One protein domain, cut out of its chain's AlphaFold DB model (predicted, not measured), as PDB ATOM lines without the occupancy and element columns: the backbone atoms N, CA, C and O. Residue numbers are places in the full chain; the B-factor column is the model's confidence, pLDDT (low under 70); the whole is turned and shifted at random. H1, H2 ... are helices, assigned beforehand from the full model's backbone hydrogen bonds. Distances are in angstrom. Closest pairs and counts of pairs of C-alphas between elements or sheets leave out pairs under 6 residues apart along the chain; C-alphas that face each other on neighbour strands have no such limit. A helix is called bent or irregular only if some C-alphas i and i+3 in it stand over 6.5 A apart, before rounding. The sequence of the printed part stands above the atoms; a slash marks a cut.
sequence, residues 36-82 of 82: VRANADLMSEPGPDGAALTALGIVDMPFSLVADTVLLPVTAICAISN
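This is residues 36 to 82 of the 82 residues of the protein "YceK/YidQ family lipoprotein" of Mannheimia varigena (UniProt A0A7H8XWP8). What shape does the chain trace? A short helix, H1, packs along a long bent helix, H2, in a helical hairpin, and at the far end of H2 the chain turns a corner into H3, which sticks out free. What is it made of? The printed part has 47 residues with three named helices, in the order H1, H2, H3, and no named strand; the class is all helix. How large is it? It is loose and flat, with a radius of gyration of the C-alphas of 13.0 A and spans of 37 by 21 by 11 A.

How does H1, residues 36 to 44, meet H2, residues 50 to 70? H2 was assigned as one helix by its hydrogen bonds but is bent, with C-alphas 59 and 62 7.0 A apart; its arms H2a, residues 50 to 59, and H2b, residues 62 to 70, stand at a steep tilt of 54 degrees. H1 and H2a form a hairpin and touch, closest at the C-alphas of Met 43 and Thr 54, 4.9 A, opposite ways at a shallow tilt of 34 degrees, only just short of steep. H1 also touches H2b, closest at the C-alphas of Val 36 and Ser 64, 5.4 A, opposite ways at a shallow tilt of 28 degrees. Where is H3, residues 72 to 81? It is apart from H1 and H2a, and meets H2b only through their link. What do the backbones show? In H1, H2a, H2b and H3 every O i to N i+4 pair is within hydrogen-bond range.

Where does H1 begin? C-alpha 36 is at (-10.294, 43.748, -27.050), and H1 is 12.4 A long. How long are the others? H2a measures 14.1 A, H2b 12.5 A and H3 14.3 A, with C-alpha 81 at (6.955, 30.885, -23.122).

What is farthest apart? The C-alphas of Ala 51 and Ser 81, at 37.0 A. Are there cuts or long links? The printed part has no cut, and the links H1 to H2 and H2 to H3 are tight. Where is confidence low? Residue 82, the chain's last, is under 70.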
ATOM      1  N   VAL A  36      -9.651  42.904 -26.023       95.19
ATOM      2  CA  VAL A  36     -10.294  43.748 -27.050       95.19
ATOM      3  C   VAL A  36     -10.842  42.907 -28.200       95.19
ATOM      4  O   VAL A  36     -11.946  43.173 -28.675       95.19
ATOM      5  N   ARG A  37     -10.091  41.892 -28.646       94.62
ATOM      6  CA  ARG A  37     -10.548  40.976 -29.701       94.62
ATOM      7  C   ARG A  37     -11.748  40.150 -29.260       94.62
ATOM      8  O   ARG A  37     -12.735  40.131 -29.982       94.62
ATOM      9  N   ALA A  38     -11.709  39.582 -28.056       92.62
ATOM     10  CA  ALA A  38     -12.843  38.846 -27.505       92.62
ATOM     11  C   ALA A  38     -14.117  39.707 -27.456       92.62
ATOM     12  O   ALA A  38     -15.194  39.243 -27.829       92.62
ATOM     13  N   ASN A  39     -13.999  40.982 -27.070       92.56
ATOM     14  CA  ASN A  39     -15.137  41.902 -27.065       92.56
ATOM     15  C   ASN A  39     -15.626  42.228 -28.489       92.56
ATOM     16  O   ASN A  39     -16.833  42.332 -28.700       92.56
ATOM     17  N   ALA A  40     -14.726  42.354 -29.469       93.12
ATOM     18  CA  ALA A  40     -15.093  42.566 -30.871       93.12
ATOM     19  C   ALA A  40     -15.818  41.351 -31.480       93.12
ATOM     20  O   ALA A  40     -16.798  41.526 -32.210       93.12
ATOM     21  N   ASP A  41     -15.395  40.136 -31.136       91.50
ATOM     22  CA  ASP A  41     -16.044  38.896 -31.571       91.50
ATOM     23  C   ASP A  41     -17.453  38.783 -30.966       91.50
ATOM     24  O   ASP A  41     -18.428  38.557 -31.682       91.50
ATOM     25  N   LEU A  42     -17.591  39.093 -29.670       89.06
ATOM     26  CA  LEU A  42     -18.874  39.195 -28.955       89.06
ATOM     27  C   LEU A  42     -19.859  40.197 -29.582       89.06
ATOM     28  O   LEU A  42     -21.078  40.039 -29.465       89.06
ATOM     29  N   MET A  43     -19.350  41.254 -30.214       89.75
ATOM     30  CA  MET A  43     -20.160  42.247 -30.926       89.75
ATOM     31  C   MET A  43     -20.519  41.807 -32.350       89.75
ATOM     32  O   MET A  43     -21.551  42.231 -32.869       89.75
ATOM     33  N   SER A  44     -19.676  40.986 -32.977       88.25
ATOM     34  CA  SER A  44     -19.809  40.574 -34.380       88.25
ATOM     35  C   SER A  44     -20.689  39.336 -34.549       88.25
ATOM     36  O   SER A  44     -21.426  39.245 -35.530       88.25
ATOM     37  N   GLU A  45     -20.669  38.416 -33.581       82.44
ATOM     38  CA  GLU A  45     -21.459  37.179 -33.595       82.44
ATOM     39  C   GLU A  45     -22.290  37.022 -32.304       82.44
ATOM     40  O   GLU A  45     -21.983  36.192 -31.442       82.44
ATOM     41  N   PRO A  46     -23.367  37.814 -32.123       74.94
ATOM     42  CA  PRO A  46     -24.165  37.759 -30.905       74.94
ATOM     43  C   PRO A  46     -24.973  36.450 -30.846       74.94
ATOM     44  O   PRO A  46     -25.781  36.168 -31.730       74.94
ATOM     45  N   GLY A  47     -24.779  35.654 -29.789       75.38
ATOM     46  CA  GLY A  47     -25.563  34.440 -29.516       75.38
ATOM     47  C   GLY A  47     -27.033  34.718 -29.126       75.38
ATOM     48  O   GLY A  47     -27.515  35.840 -29.267       75.38
ATOM     49  N   PRO A  48     -27.777  33.730 -28.590       73.00
ATOM     50  CA  PRO A  48     -29.188  33.898 -28.206       73.00
ATOM     51  C   PRO A  48     -29.439  34.984 -27.136       73.00
ATOM     52  O   PRO A  48     -30.482  35.631 -27.174       73.00
ATOM     53  N   ASP A  49     -28.463  35.261 -26.261       75.69
ATOM     54  CA  ASP A  49     -28.463  36.395 -25.307       75.69
ATOM     55  C   ASP A  49     -27.700  37.627 -25.845       75.69
ATOM     56  O   ASP A  49     -27.271  38.519 -25.101       75.69
ATOM     57  N   GLY A  50     -27.502  37.670 -27.163       76.69
ATOM     58  CA  GLY A  50     -26.539  38.517 -27.852       76.69
ATOM     59  C   GLY A  50     -26.695  40.002 -27.564       76.69
ATOM     60  O   GLY A  50     -25.706  40.667 -27.310       76.69
ATOM     61  N   ALA A  51     -27.919  40.528 -27.484       83.56
ATOM     62  CA  ALA A  51     -28.127  41.960 -27.257       83.56
ATOM     63  C   ALA A  51     -27.547  42.454 -25.915       83.56
ATOM     64  O   ALA A  51     -26.952  43.532 -25.855       83.56
ATOM     65  N   ALA A  52     -27.693  41.668 -24.843       85.50
ATOM     66  CA  ALA A  52     -27.174  42.030 -23.526       85.50
ATOM     67  C   ALA A  52     -25.648  41.882 -23.463       85.50
ATOM     68  O   ALA A  52     -24.960  42.749 -22.921       85.50
ATOM     69  N   LEU A  53     -25.113  40.812 -24.056       84.25
ATOM     70  CA  LEU A  53     -23.675  40.549 -24.095       84.25
ATOM     71  C   LEU A  53     -22.927  41.520 -25.015       84.25
ATOM     72  O   LEU A  53     -21.853  41.987 -24.654       84.25
ATOM     73  N   THR A  54     -23.514  41.904 -26.147       89.44
ATOM     74  CA  THR A  54     -22.987  42.949 -27.032       89.44
ATOM     75  C   THR A  54     -22.961  44.300 -26.321       89.44
ATOM     76  O   THR A  54     -21.953  44.996 -26.381       89.44
ATOM     77  N   ALA A  55     -24.025  44.670 -25.596       88.19
ATOM     78  CA  ALA A  55     -24.034  45.903 -24.807       88.19
ATOM     79  C   ALA A  55     -22.941  45.900 -23.726       88.19
ATOM     80  O   ALA A  55     -22.251  46.902 -23.542       88.19
ATOM     81  N   LEU A  56     -22.745  44.765 -23.048       86.56
ATOM     82  CA  LEU A  56     -21.667  44.600 -22.076       86.56
ATOM     83  C   LEU A  56     -20.285  44.687 -22.740       86.56
ATOM     84  O   LEU A  56     -19.419  45.385 -22.223       86.56
ATOM     85  N   GLY A  57     -20.099  44.051 -23.900       89.50
ATOM     86  CA  GLY A  57     -18.860  44.094 -24.677       89.50
ATOM     87  C   GLY A  57     -18.496  45.507 -25.126       89.50
ATOM     88  O   GLY A  57     -17.345  45.906 -24.981       89.50
ATOM     89  N   ILE A  58     -19.476  46.305 -25.568       90.62
ATOM     90  CA  ILE A  58     -19.282  47.723 -25.922       90.62
ATOM     91  C   ILE A  58     -18.794  48.531 -24.715       90.62
ATOM     92  O   ILE A  58     -17.894  49.360 -24.850       90.62
ATOM     93  N   VAL A  59     -19.385  48.304 -23.539       90.38
ATOM     94  CA  VAL A  59     -19.010  49.021 -22.311       90.38
ATOM     95  C   VAL A  59     -17.642  48.577 -21.796       90.38
ATOM     96  O   VAL A  59     -16.871  49.421 -21.347       90.38
ATOM     97  N   ASP A  60     -17.323  47.284 -21.874       90.88
ATOM     98  CA  ASP A  60     -16.063  46.714 -21.383       90.88
ATOM     99  C   ASP A  60     -14.883  46.971 -22.339       90.88
ATOM    100  O   ASP A  60     -13.756  47.130 -21.880       90.88
ATOM    101  N   MET A  61     -15.123  47.112 -23.651       92.69
ATOM    102  CA  MET A  61     -14.086  47.294 -24.683       92.69
ATOM    103  C   MET A  61     -13.018  48.362 -24.358       92.69
ATOM    104  O   MET A  61     -11.831  48.048 -24.482       92.69
ATOM    105  N   PRO A  62     -13.349  49.605 -23.944       93.00
ATOM    106  CA  PRO A  62     -12.326  50.592 -23.596       93.00
ATOM    107  C   PRO A  62     -11.502  50.184 -22.368       93.00
ATOM    108  O   PRO A  62     -10.316  50.502 -22.296       93.00
ATOM    109  N   PHE A  63     -12.094  49.461 -21.416       91.94
ATOM    110  CA  PHE A  63     -11.372  48.958 -20.250       91.94
ATOM    111  C   PHE A  63     -10.455  47.798 -20.629       91.94
ATOM    112  O   PHE A  63      -9.298  47.798 -20.212       91.94
ATOM    113  N   SER A  64     -10.914  46.876 -21.483       92.56
ATOM    114  CA  SER A  64     -10.069  45.821 -22.055       92.56
ATOM    115  C   SER A  64      -8.914  46.414 -22.858       92.56
ATOM    116  O   SER A  64      -7.796  45.930 -22.759       92.56
ATOM    117  N   LEU A  65      -9.129  47.512 -23.591       94.69
ATOM    118  CA  LEU A  65      -8.060  48.201 -24.319       94.69
ATOM    119  C   LEU A  65      -6.979  48.738 -23.377       94.69
ATOM    120  O   LEU A  65      -5.789  48.545 -23.632       94.69
ATOM    121  N   VAL A  66      -7.376  49.407 -22.291       93.44
ATOM    122  CA  VAL A  66      -6.431  49.912 -21.286       93.44
ATOM    123  C   VAL A  66      -5.704  48.751 -20.608       93.44
ATOM    124  O   VAL A  66      -4.477  48.781 -20.516       93.44
ATOM    125  N   ALA A  67      -6.433  47.720 -20.180       91.62
ATOM    126  CA  ALA A  67      -5.871  46.550 -19.513       91.62
ATOM    127  C   ALA A  67      -4.889  45.790 -20.418       91.62
ATOM    128  O   ALA A  67      -3.750  45.560 -20.017       91.62
ATOM    129  N   ASP A  68      -5.278  45.490 -21.656       93.12
ATOM    130  CA  ASP A  68      -4.426  44.834 -22.650       93.12
ATOM    131  C   ASP A  68      -3.172  45.665 -22.953       93.12
ATOM    132  O   ASP A  68      -2.080  45.114 -23.070       93.12
ATOM    133  N   THR A  69      -3.298  46.996 -23.020       94.19
ATOM    134  CA  THR A  69      -2.149  47.887 -23.247       94.19
ATOM    135  C   THR A  69      -1.180  47.871 -22.065       94.19
ATOM    136  O   THR A  69       0.033  47.831 -22.260       94.19
ATOM    137  N   VAL A  70      -1.688  47.876 -20.829       92.38
ATOM    138  CA  VAL A  70      -0.854  47.769 -19.620       92.38
ATOM    139  C   VAL A  70      -0.199  46.386 -19.525       92.38
ATOM    140  O   VAL A  70       0.950  46.277 -19.100       92.38
ATOM    141  N   LEU A  71      -0.901  45.335 -19.955       91.44
ATOM    142  CA  LEU A  71      -0.442  43.946 -19.916       91.44
ATOM    143  C   LEU A  71       0.343  43.512 -21.164       91.44
ATOM    144  O   LEU A  71       0.767  42.358 -21.235       91.44
ATOM    145  N   LEU A  72       0.614  44.408 -22.116       93.06
ATOM    146  CA  LEU A  72       1.446  44.127 -23.296       93.06
ATOM    147  C   LEU A  72       2.795  43.461 -22.958       93.06
ATOM    148  O   LEU A  72       3.137  42.471 -23.603       93.06
ATOM    149  N   PRO A  73       3.560  43.912 -21.941       92.88
ATOM    150  CA  PRO A  73       4.808  43.242 -21.572       92.88
ATOM    151  C   PRO A  73       4.590  41.804 -21.082       92.88
ATOM    152  O   PRO A  73       5.388  40.919 -21.381       92.88
ATOM    153  N   VAL A  74       3.500  41.558 -20.348       91.19
ATOM    154  CA  VAL A  74       3.162  40.236 -19.801       91.19
ATOM    155  C   VAL A  74       2.713  39.293 -20.914       91.19
ATOM    156  O   VAL A  74       3.202  38.169 -20.987       91.19
ATOM    157  N   THR A  75       1.825  39.754 -21.800       91.44
ATOM    158  CA  THR A  75       1.377  38.979 -22.971       91.44
ATOM    159  C   THR A  75       2.550  38.637 -23.887       91.44
ATOM    160  O   THR A  75       2.669  37.488 -24.297       91.44
ATOM    161  N   ALA A  76       3.480  39.570 -24.119       90.31
ATOM    162  CA  ALA A  76       4.690  39.312 -24.900       90.31
ATOM    163  C   ALA A  76       5.582  38.223 -24.280       90.31
ATOM    164  O   ALA A  76       6.035  37.330 -24.991       90.31
ATOM    165  N   ILE A  77       5.814  38.258 -22.962       92.88
ATOM    166  CA  ILE A  77       6.595  37.215 -22.271       92.88
ATOM    167  C   ILE A  77       5.866  35.869 -22.324       92.88
ATOM    168  O   ILE A  77       6.482  34.850 -22.630       92.88
ATOM    169  N   CYS A  78       4.560  35.858 -22.053       88.69
ATOM    170  CA  CYS A  78       3.759  34.638 -22.092       88.69
ATOM    171  C   CYS A  78       3.761  33.998 -23.487       88.69
ATOM    172  O   CYS A  78       3.957  32.792 -23.601       88.69
ATOM    173  N   ALA A  79       3.620  34.800 -24.546       84.50
ATOM    174  CA  ALA A  79       3.622  34.325 -25.928       84.50
ATOM    175  C   ALA A  79       4.961  33.706 -26.368       84.50
ATOM    176  O   ALA A  79       4.979  32.910 -27.295       84.50
ATOM    177  N   ILE A  80       6.076  34.063 -25.722       87.62
ATOM    178  CA  ILE A  80       7.393  33.448 -25.971       87.62
ATOM    179  C   ILE A  80       7.568  32.154 -25.157       87.62
ATOM    180  O   ILE A  80       8.373  31.298 -25.513       87.62
ATOM    181  N   SER A  81       6.850  32.022 -24.040       80.94
ATOM    182  CA  SER A  81       6.955  30.885 -23.122       80.94
ATOM    183  C   SER A  81       6.055  29.699 -23.489       80.94
ATOM    184  O   SER A  81       6.171  28.657 -22.839       80.94
ATOM    185  N   ASN A  82       5.150  29.866 -24.451       64.31
ATOM    186  CA  ASN A  82       4.170  28.875 -24.897       64.31
ATOM    187  C   ASN A  82       4.531  28.384 -26.303       64.31
ATOM    188  O   ASN A  82       4.437  27.163 -26.548       64.31
TER     189      ASN A  82